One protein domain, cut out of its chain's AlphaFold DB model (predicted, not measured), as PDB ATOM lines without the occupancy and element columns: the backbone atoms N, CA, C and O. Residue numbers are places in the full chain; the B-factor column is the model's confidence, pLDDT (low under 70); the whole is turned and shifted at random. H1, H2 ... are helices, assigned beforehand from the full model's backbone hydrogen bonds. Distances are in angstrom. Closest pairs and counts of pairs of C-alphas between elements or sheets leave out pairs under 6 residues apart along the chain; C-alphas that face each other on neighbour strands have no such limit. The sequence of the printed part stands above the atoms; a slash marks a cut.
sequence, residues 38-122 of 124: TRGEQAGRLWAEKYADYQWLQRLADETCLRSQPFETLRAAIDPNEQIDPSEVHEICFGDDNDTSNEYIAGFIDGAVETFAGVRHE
ATOM      1  N   THR A  38      -7.348  30.058   0.485       95.88
ATOM      2  CA  THR A  38      -7.530  28.721   1.080       95.88
ATOM      3  C   THR A  38      -8.976  28.224   0.975       95.88
ATOM      4  O   THR A  38      -9.211  27.037   0.744       95.88
ATOM      5  N   ARG A  39      -9.964  29.112   1.142       95.56
ATOM      6  CA  ARG A  39     -11.388  28.774   0.979       95.56
ATOM      7  C   ARG A  39     -11.693  28.386  -0.473       95.56
ATOM      8  O   ARG A  39     -12.393  27.402  -0.703       95.56
ATOM      9  N   GLY A  40     -11.128  29.132  -1.419       95.62
ATOM     10  CA  GLY A  40     -11.176  28.867  -2.849       95.62
ATOM     11  C   GLY A  40     -10.615  27.494  -3.180       95.62
ATOM     12  O   GLY A  40     -11.334  26.676  -3.737       95.62
ATOM     13  N   GLU A  41      -9.384  27.194  -2.755       96.31
ATOM     14  CA  GLU A  41      -8.721  25.896  -2.983       96.31
ATOM     15  C   GLU A  41      -9.593  24.716  -2.557       96.31
ATOM     16  O   GLU A  41      -9.788  23.766  -3.314       96.31
ATOM     17  N   GLN A  42     -10.172  24.783  -1.357       95.81
ATOM     18  CA  GLN A  42     -11.042  23.721  -0.853       95.81
ATOM     19  C   GLN A  42     -12.300  23.550  -1.712       95.81
ATOM     20  O   GLN A  42     -12.689  22.419  -2.011       95.81
ATOM     21  N   ALA A  43     -12.926  24.654  -2.121       95.62
ATOM     22  CA  ALA A  43     -14.092  24.623  -2.995       95.62
ATOM     23  C   ALA A  43     -13.746  24.087  -4.392       95.62
ATOM     24  O   ALA A  43     -14.470  23.241  -4.913       95.62
ATOM     25  N   GLY A  44     -12.610  24.500  -4.951       96.00
ATOM     26  CA  GLY A  44     -12.110  24.058  -6.250       96.00
ATOM     27  C   GLY A  44     -11.851  22.559  -6.309       96.00
ATOM     28  O   GLY A  44     -12.275  21.897  -7.255       96.00
ATOM     29  N   ARG A  45     -11.241  21.996  -5.258       96.25
ATOM     30  CA  ARG A  45     -11.047  20.541  -5.133       96.25
ATOM     31  C   ARG A  45     -12.381  19.796  -5.150       96.25
ATOM     32  O   ARG A  45     -12.561  18.863  -5.928       96.25
ATOM     33  N   LEU A  46     -13.337  20.237  -4.329       95.19
ATOM     34  CA  LEU A  46     -14.667  19.624  -4.254       95.19
ATOM     35  C   LEU A  46     -15.435  19.739  -5.573       95.19
ATOM     36  O   LEU A  46     -16.145  18.807  -5.953       95.19
ATOM     37  N   TRP A  47     -15.308  20.873  -6.257       95.56
ATOM     38  CA  TRP A  47     -15.915  21.085  -7.563       95.56
ATOM     39  C   TRP A  47     -15.313  20.155  -8.618       95.56
ATOM     40  O   TRP A  47     -16.063  19.484  -9.327       95.56
ATOM     41  N   ALA A  48     -13.983  20.033  -8.655       95.12
ATOM     42  CA  ALA A  48     -13.282  19.129  -9.561       95.12
ATOM     43  C   ALA A  48     -13.685  17.659  -9.370       95.12
ATOM     44  O   ALA A  48     -13.840  16.932 -10.344       95.12
ATOM     45  N   GLU A  49     -13.896  17.225  -8.125       92.94
ATOM     46  CA  GLU A  49     -14.292  15.846  -7.812       92.94
ATOM     47  C   GLU A  49     -15.741  15.515  -8.193       92.94
ATOM     48  O   GLU A  49     -16.052  14.357  -8.477       92.94
ATOM     49  N   LYS A  50     -16.651  16.493  -8.121       91.56
ATOM     50  CA  LYS A  50     -18.100  16.229  -8.137       91.56
ATOM     51  C   LYS A  50     -18.834  16.752  -9.358       91.56
ATOM     52  O   LYS A  50     -19.866  16.184  -9.708       91.56
ATOM     53  N   TYR A  51     -18.357  17.846  -9.940       92.56
ATOM     54  CA  TYR A  51     -19.122  18.622 -10.915       92.56
ATOM     55  C   TYR A  51     -18.340  18.933 -12.188       92.56
ATOM     56  O   TYR A  51     -18.953  19.051 -13.244       92.56
ATOM     57  N   ALA A  52     -17.016  19.085 -12.106       92.06
ATOM     58  CA  ALA A  52     -16.227  19.492 -13.257       92.06
ATOM     59  C   ALA A  52     -16.081  18.374 -14.293       92.06
ATOM     60  O   ALA A  52     -15.695  17.249 -13.972       92.06
ATOM     61  N   ASP A  53     -16.282  18.723 -15.561       93.00
ATOM     62  CA  ASP A  53     -15.961  17.827 -16.663       93.00
ATOM     63  C   ASP A  53     -14.446  17.730 -16.888       93.00
ATOM     64  O   ASP A  53     -13.700  18.709 -16.789       93.00
ATOM     65  N   TYR A  54     -13.993  16.543 -17.305       91.81
ATOM     66  CA  TYR A  54     -12.583  16.262 -17.607       91.81
ATOM     67  C   TYR A  54     -11.965  17.302 -18.556       91.81
ATOM     68  O   TYR A  54     -10.843  17.754 -18.345       91.81
ATOM     69  N   GLN A  55     -12.701  17.707 -19.597       92.25
ATOM     70  CA  GLN A  55     -12.204  18.673 -20.579       92.25
ATOM     71  C   GLN A  55     -11.999  20.071 -19.987       92.25
ATOM     72  O   GLN A  55     -11.091  20.778 -20.421       92.25
ATOM     73  N   TRP A  56     -12.816  20.476 -19.012       93.56
ATOM     74  CA  TRP A  56     -12.645  21.757 -18.329       93.56
ATOM     75  C   TRP A  56     -11.378  21.733 -17.479       93.56
ATOM     76  O   TRP A  56     -10.534  22.617 -17.608       93.56
ATOM     77  N   LEU A  57     -11.196  20.673 -16.685       93.50
ATOM     78  CA  LEU A  57     -10.005  20.485 -15.853       93.50
ATOM     79  C   LEU A  57      -8.724  20.383 -16.688       93.50
ATOM     80  O   LEU A  57      -7.707  20.975 -16.334       93.50
ATOM     81  N   GLN A  58      -8.782  19.700 -17.832       92.38
ATOM     82  CA  GLN A  58      -7.661  19.611 -18.764       92.38
ATOM     83  C   GLN A  58      -7.242  20.990 -19.293       92.38
ATOM     84  O   GLN A  58      -6.047  21.264 -19.367       92.38
ATOM     85  N   ARG A  59      -8.203  21.858 -19.637       91.94
ATOM     86  CA  ARG A  59      -7.922  23.227 -20.100       91.94
ATOM     87  C   ARG A  59      -7.433  24.136 -18.973       91.94
ATOM     88  O   ARG A  59      -6.545  24.942 -19.211       91.94
ATOM     89  N   LEU A  60      -7.965  23.991 -17.758       90.69
ATOM     90  CA  LEU A  60      -7.472  24.722 -16.581       90.69
ATOM     91  C   LEU A  60      -6.029  24.346 -16.228       90.69
ATOM     92  O   LEU A  60      -5.255  25.194 -15.791       90.69
ATOM     93  N   ALA A  61      -5.669  23.075 -16.412       89.50
ATOM     94  CA  ALA A  61      -4.325  22.571 -16.161       89.50
ATOM     95  C   ALA A  61      -3.317  22.930 -17.268       89.50
ATOM     96  O   ALA A  61      -2.120  22.709 -17.086       89.50
ATOM     97  N   ASP A  62      -3.774  23.459 -18.405       86.31
ATOM     98  CA  ASP A  62      -2.894  23.941 -19.466       86.31
ATOM     99  C   ASP A  62      -2.214  25.248 -19.022       86.31
ATOM    100  O   ASP A  62      -2.867  26.245 -18.715       86.31
ATOM    101  N   GLU A  63      -0.879  25.257 -18.993       66.69
ATOM    102  CA  GLU A  63      -0.064  26.399 -18.551       66.69
ATOM    103  C   GLU A  63      -0.235  27.652 -19.428       66.69
ATOM    104  O   GLU A  63       0.195  28.743 -19.048       66.69
ATOM    105  N   THR A  64      -0.879  27.524 -20.589       68.81
ATOM    106  CA  THR A  64      -1.230  28.657 -21.452       68.81
ATOM    107  C   THR A  64      -2.448  29.450 -20.960       68.81
ATOM    108  O   THR A  64      -2.680  30.562 -21.444       68.81
ATOM    109  N   CYS A  65      -3.198  28.940 -19.974       61.56
ATOM    110  CA  CYS A  65      -4.349  29.634 -19.400       61.56
ATOM    111  C   CYS A  65      -3.909  30.837 -18.534       61.56
ATOM    112  O   CYS A  65      -3.181  30.710 -17.548       61.56
ATOM    113  N   LEU A  66      -4.346  32.039 -18.919       59.44
ATOM    114  CA  LEU A  66      -3.931  33.332 -18.355       59.44
ATOM    115  C   LEU A  66      -4.350  33.503 -16.885       59.44
ATOM    116  O   LEU A  66      -5.479  33.891 -16.621       59.44
ATOM    117  N   ARG A  67      -3.441  33.325 -15.917       62.34
ATOM    118  CA  ARG A  67      -3.742  33.446 -14.468       62.34
ATOM    119  C   ARG A  67      -3.837  34.878 -13.909       62.34
ATOM    120  O   ARG A  67      -3.940  35.060 -12.700       62.34
ATOM    121  N   SER A  68      -3.772  35.912 -14.749       73.62
ATOM    122  CA  SER A  68      -3.889  37.316 -14.307       73.62
ATOM    123  C   SER A  68      -5.339  37.787 -14.138       73.62
ATOM    124  O   SER A  68      -5.569  38.808 -13.490       73.62
ATOM    125  N   GLN A  69      -6.307  37.057 -14.700       87.38
ATOM    126  CA  GLN A  69      -7.743  37.311 -14.571       87.38
ATOM    127  C   GLN A  69      -8.453  35.992 -14.243       87.38
ATOM    128  O   GLN A  69      -8.943  35.336 -15.157       87.38
ATOM    129  N   PRO A  70      -8.499  35.590 -12.959       90.94
ATOM    130  CA  PRO A  70      -8.931  34.249 -12.561       90.94
ATOM    131  C   PRO A  70     -10.305  33.855 -13.113       90.94
ATOM    132  O   PRO A  70     -10.480  32.749 -13.614       90.94
ATOM    133  N   PHE A  71     -11.273  34.772 -13.095       91.50
ATOM    134  CA  PHE A  71     -12.602  34.483 -13.628       91.50
ATOM    135  C   PHE A  71     -12.597  34.231 -15.145       91.50
ATOM    136  O   PHE A  71     -13.222  33.282 -15.611       91.50
ATOM    137  N   GLU A  72     -11.839  35.014 -15.912       90.31
ATOM    138  CA  GLU A  72     -11.716  34.808 -17.361       90.31
ATOM    139  C   GLU A  72     -10.957  33.515 -17.685       90.31
ATOM    140  O   GLU A  72     -11.302  32.827 -18.643       90.31
ATOM    141  N   THR A  73      -9.972  33.126 -16.863       91.00
ATOM    142  CA  THR A  73      -9.316  31.811 -16.967       91.00
ATOM    143  C   THR A  73     -10.337  30.683 -16.833       91.00
ATOM    144  O   THR A  73     -10.365  29.758 -17.644       91.00
ATOM    145  N   LEU A  74     -11.187  30.773 -15.807       91.00
ATOM    146  CA  LEU A  74     -12.210  29.777 -15.519       91.00
ATOM    147  C   LEU A  74     -13.241  29.702 -16.646       91.00
ATOM    148  O   LEU A  74     -13.554  28.617 -17.139       91.00
ATOM    149  N   ARG A  75     -13.690  30.866 -17.116       91.62
ATOM    150  CA  ARG A  75     -14.619  30.980 -18.233       91.62
ATOM    151  C   ARG A  75     -14.051  30.396 -19.518       91.62
ATOM    152  O   ARG A  75     -14.722  29.582 -20.138       91.62
ATOM    153  N   ALA A  76     -12.823  30.741 -19.893       90.25
ATOM    154  CA  ALA A  76     -12.198  30.226 -21.110       90.25
ATOM    155  C   ALA A  76     -12.023  28.696 -21.084       90.25
ATOM    156  O   ALA A  76     -12.046  28.047 -22.131       90.25
ATOM    157  N   ALA A  77     -11.866  28.097 -19.901       91.62
ATOM    158  CA  ALA A  77     -11.790  26.648 -19.769       91.62
ATOM    159  C   ALA A  77     -13.159  25.960 -19.923       91.62
ATOM    160  O   ALA A  77     -13.255  24.915 -20.581       91.62
ATOM    161  N   ILE A  78     -14.209  26.537 -19.339       91.56
ATOM    162  CA  ILE A  78     -15.570  25.979 -19.362       91.56
ATOM    163  C   ILE A  78     -16.236  26.226 -20.717       91.56
ATOM    164  O   ILE A  78     -16.741  25.294 -21.346       91.56
ATOM    165  N   ASP A  79     -16.162  27.463 -21.197       92.56
ATOM    166  CA  ASP A  79     -16.803  27.949 -22.413       92.56
ATOM    167  C   ASP A  79     -15.804  28.704 -23.315       92.56
ATOM    168  O   ASP A  79     -15.839  29.931 -23.438       92.56
ATOM    169  N   PRO A  80     -14.900  27.978 -23.999       88.88
ATOM    170  CA  PRO A  80     -13.885  28.584 -24.865       88.88
ATOM    171  C   PRO A  80     -14.459  29.307 -26.093       88.88
ATOM    172  O   PRO A  80     -13.730  30.030 -26.765       88.88
ATOM    173  N   ASN A  81     -15.732  29.074 -26.428       90.94
ATOM    174  CA  ASN A  81     -16.392  29.681 -27.583       90.94
ATOM    175  C   ASN A  81     -17.332  30.830 -27.190       90.94
ATOM    176  O   ASN A  81     -18.032  31.337 -28.069       90.94
ATOM    177  N   GLU A  82     -17.368  31.207 -25.908       88.88
ATOM    178  CA  GLU A  82     -18.194  32.296 -25.373       88.88
ATOM    179  C   GLU A  82     -19.689  32.171 -25.740       88.88
ATOM    180  O   GLU A  82     -20.356  33.156 -26.060       88.88
ATOM    181  N   GLN A  83     -20.214  30.942 -25.743       92.19
ATOM    182  CA  GLN A  83     -21.617  30.648 -26.055       92.19
ATOM    183  C   GLN A  83     -22.545  30.770 -24.843       92.19
ATOM    184  O   GLN A  83     -23.763  30.844 -25.018       92.19
ATOM    185  N   ILE A  84     -21.977  30.772 -23.640       91.25
ATOM    186  CA  ILE A  84     -22.666  30.801 -22.357       91.25
ATOM    187  C   ILE A  84     -22.476  32.183 -21.724       91.25
ATOM    188  O   ILE A  84     -21.425  32.829 -21.854       91.25
ATOM    189  N   ASP A  85     -23.519  32.655 -21.043       91.94
ATOM    190  CA  ASP A  85     -23.468  33.921 -20.325       91.94
ATOM    191  C   ASP A  85     -22.461  33.842 -19.155       91.94
ATOM    192  O   ASP A  85     -22.410  32.825 -18.456       91.94
ATOM    193  N   PRO A  86     -21.658  34.892 -18.898       90.25
ATOM    194  CA  PRO A  86     -20.731  34.903 -17.769       90.25
ATOM    195  C   PRO A  86     -21.391  34.578 -16.422       90.25
ATOM    196  O   PRO A  86     -20.776  33.912 -15.593       90.25
ATOM    197  N   SER A  87     -22.631  35.016 -16.190       90.75
ATOM    198  CA  SER A  87     -23.352  34.719 -14.951       90.75
ATOM    199  C   SER A  87     -23.719  33.242 -14.830       90.75
ATOM    200  O   SER A  87     -23.682  32.707 -13.729       90.75
ATOM    201  N   GLU A  88     -23.995  32.558 -15.939       92.38
ATOM    202  CA  GLU A  88     -24.257  31.114 -15.932       92.38
ATOM    203  C   GLU A  88     -22.970  30.318 -15.656       92.38
ATOM    204  O   GLU A  88     -22.987  29.359 -14.889       92.38
ATOM    205  N   VAL A  89     -21.817  30.759 -16.176       90.94
ATOM    206  CA  VAL A  89     -20.508  30.179 -15.807       90.94
ATOM    207  C   VAL A  89     -20.218  30.366 -14.317       90.94
ATOM    208  O   VAL A  89     -19.725  29.452 -13.656       90.94
ATOM    209  N   HIS A  90     -20.532  31.543 -13.780       92.31
ATOM    210  CA  HIS A  90     -20.388  31.821 -12.356       92.31
ATOM    211  C   HIS A  90     -21.276  30.889 -11.512       92.31
ATOM    212  O   HIS A  90     -20.765  30.244 -10.597       92.31
ATOM    213  N   GLU A  91     -22.542  30.702 -11.891       91.81
ATOM    214  CA  GLU A  91     -23.473  29.789 -11.215       91.81
ATOM    215  C   GLU A  91     -23.001  28.324 -11.263       91.81
ATOM    216  O   GLU A  91     -23.055  27.619 -10.253       91.81
ATOM    217  N   ILE A  92     -22.454  27.865 -12.396       89.69
ATOM    218  CA  ILE A  92     -21.888  26.508 -12.541       89.69
ATOM    219  C   ILE A  92     -20.748  26.254 -11.540       89.69
ATOM    220  O   ILE A  92     -20.587  25.134 -11.045       89.69
ATOM    221  N   CYS A  93     -19.935  27.271 -11.251       90.25
ATOM    222  CA  CYS A  93     -18.765  27.135 -10.382       90.25
ATOM    223  C   CYS A  93     -19.065  27.423  -8.909       90.25
ATOM    224  O   CYS A  93     -18.504  26.763  -8.031       90.25
ATOM    225  N   PHE A  94     -19.924  28.404  -8.635       92.19
ATOM    226  CA  PHE A  94     -20.084  29.005  -7.310       92.19
ATOM    227  C   PHE A  94     -21.535  29.003  -6.803       92.19
ATOM    228  O   PHE A  94     -21.777  29.322  -5.638       92.19
ATOM    229  N   GLY A  95     -22.504  28.601  -7.632       88.12
ATOM    230  CA  GLY A  95     -23.929  28.672  -7.310       88.12
ATOM    231  C   GLY A  95     -24.389  30.114  -7.083       88.12
ATOM    232  O   GLY A  95     -24.002  31.019  -7.813       88.12
ATOM    233  N   ASP A  96     -25.181  30.338  -6.032       82.75
ATOM    234  CA  ASP A  96     -25.719  31.663  -5.679       82.75
ATOM    235  C   ASP A  96     -24.709  32.587  -4.950       82.75
ATOM    236  O   ASP A  96     -25.074  33.680  -4.492       82.75
ATOM    237  N   ASP A  97     -23.450  32.162  -4.770       80.25
ATOM    238  CA  ASP A  97     -22.457  32.907  -3.987       80.25
ATOM    239  C   ASP A  97     -21.873  34.091  -4.770       80.25
ATOM    240  O   ASP A  97     -20.890  33.976  -5.491       80.25
ATOM    241  N   ASN A  98     -22.474  35.267  -4.604       70.06
ATOM    242  CA  ASN A  98     -22.083  36.477  -5.327       70.06
ATOM    243  C   ASN A  98     -20.803  37.157  -4.792       70.06
ATOM    244  O   ASN A  98     -20.357  38.138  -5.390       70.06
ATOM    245  N   ASP A  99     -20.215  36.691  -3.682       76.44
ATOM    246  CA  ASP A  99     -19.051  37.329  -3.041       76.44
ATOM    247  C   ASP A  99     -17.756  36.529  -3.266       76.44
ATOM    248  O   ASP A  99     -17.054  36.102  -2.341       76.44
ATOM    249  N   THR A 100     -17.446  36.294  -4.542       88.31
ATOM    250  CA  THR A 100     -16.220  35.617  -4.976       88.31
ATOM    251  C   THR A 100     -15.139  36.639  -5.320       88.31
ATOM    252  O   THR A 100     -15.174  37.268  -6.380       88.31
ATOM    253  N   SER A 101     -14.157  36.800  -4.430       92.44
ATOM    254  CA  SER A 101     -12.961  37.613  -4.682       92.44
ATOM    255  C   SER A 101     -12.041  36.965  -5.725       92.44
ATOM    256  O   SER A 101     -12.102  35.759  -5.976       92.44
ATOM    257  N   ASN A 102     -11.142  37.745  -6.330       92.81
ATOM    258  CA  ASN A 102     -10.156  37.193  -7.267       92.81
ATOM    259  C   ASN A 102      -9.240  36.175  -6.580       92.81
ATOM    260  O   ASN A 102      -8.872  35.173  -7.185       92.81
ATOM    261  N   GLU A 103      -8.894  36.421  -5.319       94.81
ATOM    262  CA  GLU A 103      -8.073  35.541  -4.492       94.81
ATOM    263  C   GLU A 103      -8.774  34.209  -4.226       94.81
ATOM    264  O   GLU A 103      -8.125  33.162  -4.270       94.81
ATOM    265  N   TYR A 104     -10.095  34.238  -4.022       95.62
ATOM    266  CA  TYR A 104     -10.919  33.039  -3.926       95.62
ATOM    267  C   TYR A 104     -10.941  32.264  -5.246       95.62
ATOM    268  O   TYR A 104     -10.670  31.067  -5.256       95.62
ATOM    269  N   ILE A 105     -11.212  32.930  -6.374       94.75
ATOM    270  CA  ILE A 105     -11.294  32.268  -7.688       94.75
ATOM    271  C   ILE A 105      -9.927  31.697  -8.100       94.75
ATOM    272  O   ILE A 105      -9.855  30.601  -8.648       94.75
ATOM    273  N   ALA A 106      -8.833  32.400  -7.799       93.69
ATOM    274  CA  ALA A 106      -7.481  31.900  -8.037       93.69
ATOM    275  C   ALA A 106      -7.213  30.619  -7.235       93.69
ATOM    276  O   ALA A 106      -6.820  29.609  -7.819       93.69
ATOM    277  N   GLY A 107      -7.515  30.633  -5.932       94.88
ATOM    278  CA  GLY A 107      -7.416  29.438  -5.096       94.88
ATOM    279  C   GLY A 107      -8.295  28.299  -5.616       94.88
ATOM    280  O   GLY A 107      -7.850  27.160  -5.692       94.88
ATOM    281  N   PHE A 108      -9.520  28.602  -6.049       96.12
ATOM    282  CA  PHE A 108     -10.436  27.629  -6.644       96.12
ATOM    283  C   PHE A 108      -9.834  26.932  -7.865       96.12
ATOM    284  O   PHE A 108      -9.863  25.705  -7.952       96.12
ATOM    285  N   ILE A 109      -9.235  27.691  -8.783       94.69
ATOM    286  CA  ILE A 109      -8.555  27.116  -9.949       94.69
ATOM    287  C   ILE A 109      -7.390  26.228  -9.507       94.69
ATOM    288  O   ILE A 109      -7.272  25.106  -9.998       94.69
ATOM    289  N   ASP A 110      -6.562  26.689  -8.567       94.75
ATOM    290  CA  ASP A 110      -5.417  25.914  -8.078       94.75
ATOM    291  C   ASP A 110      -5.854  24.592  -7.435       94.75
ATOM    292  O   ASP A 110      -5.310  23.537  -7.766       94.75
ATOM    293  N   GLY A 111      -6.897  24.619  -6.603       95.62
ATOM    294  CA  GLY A 111      -7.472  23.416  -6.009       95.62
ATOM    295  C   GLY A 111      -8.025  22.444  -7.053       95.62
ATOM    296  O   GLY A 111      -7.782  21.241  -6.965       95.62
ATOM    297  N   ALA A 112      -8.726  22.949  -8.070       95.62
ATOM    298  CA  ALA A 112      -9.269  22.118  -9.140       95.62
ATOM    299  C   ALA A 112      -8.163  21.453  -9.984       95.62
ATOM    300  O   ALA A 112      -8.234  20.257 -10.283       95.62
ATOM    301  N   VAL A 113      -7.121  22.211 -10.339       93.69
ATOM    302  CA  VAL A 113      -5.971  21.718 -11.114       93.69
ATOM    303  C   VAL A 113      -5.153  20.701 -10.316       93.69
ATOM    304  O   VAL A 113      -4.740  19.686 -10.876       93.69
ATOM    305  N   GLU A 114      -4.940  20.929  -9.019       93.94
ATOM    306  CA  GLU A 114      -4.238  19.989  -8.138       93.94
ATOM    307  C   GLU A 114      -4.979  18.649  -8.041       93.94
ATOM    308  O   GLU A 114      -4.367  17.593  -8.231       93.94
ATOM    309  N   THR A 115      -6.301  18.678  -7.826       93.94
ATOM    310  CA  THR A 115      -7.136  17.468  -7.840       93.94
ATOM    311  C   THR A 115      -7.006  16.733  -9.171       93.94
ATOM    312  O   THR A 115      -6.788  15.520  -9.196       93.94
ATOM    313  N   PHE A 116      -7.089  17.457 -10.290       93.06
ATOM    314  CA  PHE A 116      -6.968  16.855 -11.612       93.06
ATOM    315  C   PHE A 116      -5.599  16.206 -11.845       93.06
ATOM    316  O   PHE A 116      -5.526  15.097 -12.375       93.06
ATOM    317  N   ALA A 117      -4.513  16.855 -11.417       89.12
ATOM    318  CA  ALA A 117      -3.166  16.300 -11.512       89.12
ATOM    319  C   ALA A 117      -3.025  14.989 -10.719       89.12
ATOM    320  O   ALA A 117      -2.365  14.064 -11.196       89.12
ATOM    321  N   GLY A 118      -3.675  14.898  -9.553       84.69
ATOM    322  CA  GLY A 118      -3.729  13.678  -8.747       84.69
ATOM    323  C   GLY A 118      -4.453  12.529  -9.451       84.69
ATOM    324  O   GLY A 118      -3.925  11.423  -9.509       84.69
ATOM    325  N   VAL A 119      -5.620  12.798 -10.048       81.06
ATOM    326  CA  VAL A 119      -6.420  11.770 -10.741       81.06
ATOM    327  C   VAL A 119      -5.791  11.350 -12.068       81.06
ATOM    328  O   VAL A 119      -5.804  10.166 -12.392       81.06
ATOM    329  N   ARG A 120      -5.207  12.283 -12.836       75.50
ATOM    330  CA  ARG A 120      -4.594  11.981 -14.143       75.50
ATOM    331  C   ARG A 120      -3.531  10.883 -14.045       75.50
ATOM    332  O   ARG A 120      -3.453  10.042 -14.927       75.50
ATOM    333  N   HIS A 121      -2.774  10.847 -12.951       68.44
ATOM    334  CA  HIS A 121      -1.766   9.814 -12.704       68.44
ATOM    335  C   HIS A 121      -2.361   8.396 -12.518       68.44
ATOM    336  O   HIS A 121      -1.630   7.413 -12.614       68.44
ATOM    337  N   GLU A 122      -3.657   8.261 -12.230       67.25
ATOM    338  CA  GLU A 122      -4.324   6.965 -12.022       67.25
ATOM    339  C   GLU A 122      -5.089   6.450 -13.252       67.25
ATOM    340  O   GLU A 122      -5.448   5.273 -13.295       67.25
TER     341      GLU A 122
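What this domain is: This is residues 38 to 122 of the 124 residues of an uncharacterized protein of Bradyrhizobium sp. LCT2 (UniProt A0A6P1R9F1). One long helix, H5, has H1 crossing it closely and the helical hairpin of H2 and H3 packed on it too, H3 on residues 102 to 109 and H2 on residues 109 to 116. The short helix H4 is set off from H5, about perpendicular to H3. The printed part has 85 residues with five named helices, H1 to H5 in chain order, and no named strand; the class is all helix. It is compact, with a radius of gyration of the C-alphas of 11.7 A and spans of 34 by 28 by 24 A.

How they stand to each other: H5, residues 102 to 122, touches H1, residues 38 to 50, at a steep tilt of 43 degrees, the same way; their closest C-alphas, of Gly 44 and Phe 108, are 4.0 A apart. With residues 109 to 116 alone, H5 touches H2, residues 54 to 60, closest at the C-alphas of Val 113 and Leu 57, 6.3 A. With residues 102 to 109 alone, it touches H3, residues 70 to 78, closest at the C-alphas of Ala 106 and Pro 70, 5.3 A. H2 and H3 form a hairpin, opposite ways at a shallow tilt of 33 degrees, only just short of steep; the C-alphas of Trp 56 and Ala 77 are closest, 5.2 A. H4, residues 86 to 94, only just touches H3, with 3 pairs of C-alphas within 8 A, closest Val 89 and Arg 75, 6.4 A. H4 and H5 are apart. Each O i to N i+4 pair is within hydrogen-bond range in H1, H2, H3 and H4; in H5, 15 of 17 are.

Where its parts are: H5 is 31.2 A long and ends at C-alpha 122 (-4.324, 6.965, -12.022). H1 is 18.8 A long, from C-alpha 38 (-7.530, 28.721, 1.080). H3 measures 12.6 A, H4 12.0 A and H2 9.9 A.

The domain as a whole: The C-alphas farthest apart, of Asn 98 and Glu 122, are 35.1 A apart. The printed part has no cut and no long link. The pLDDT is under 70 at residues 63 to 67 and 121 to 122.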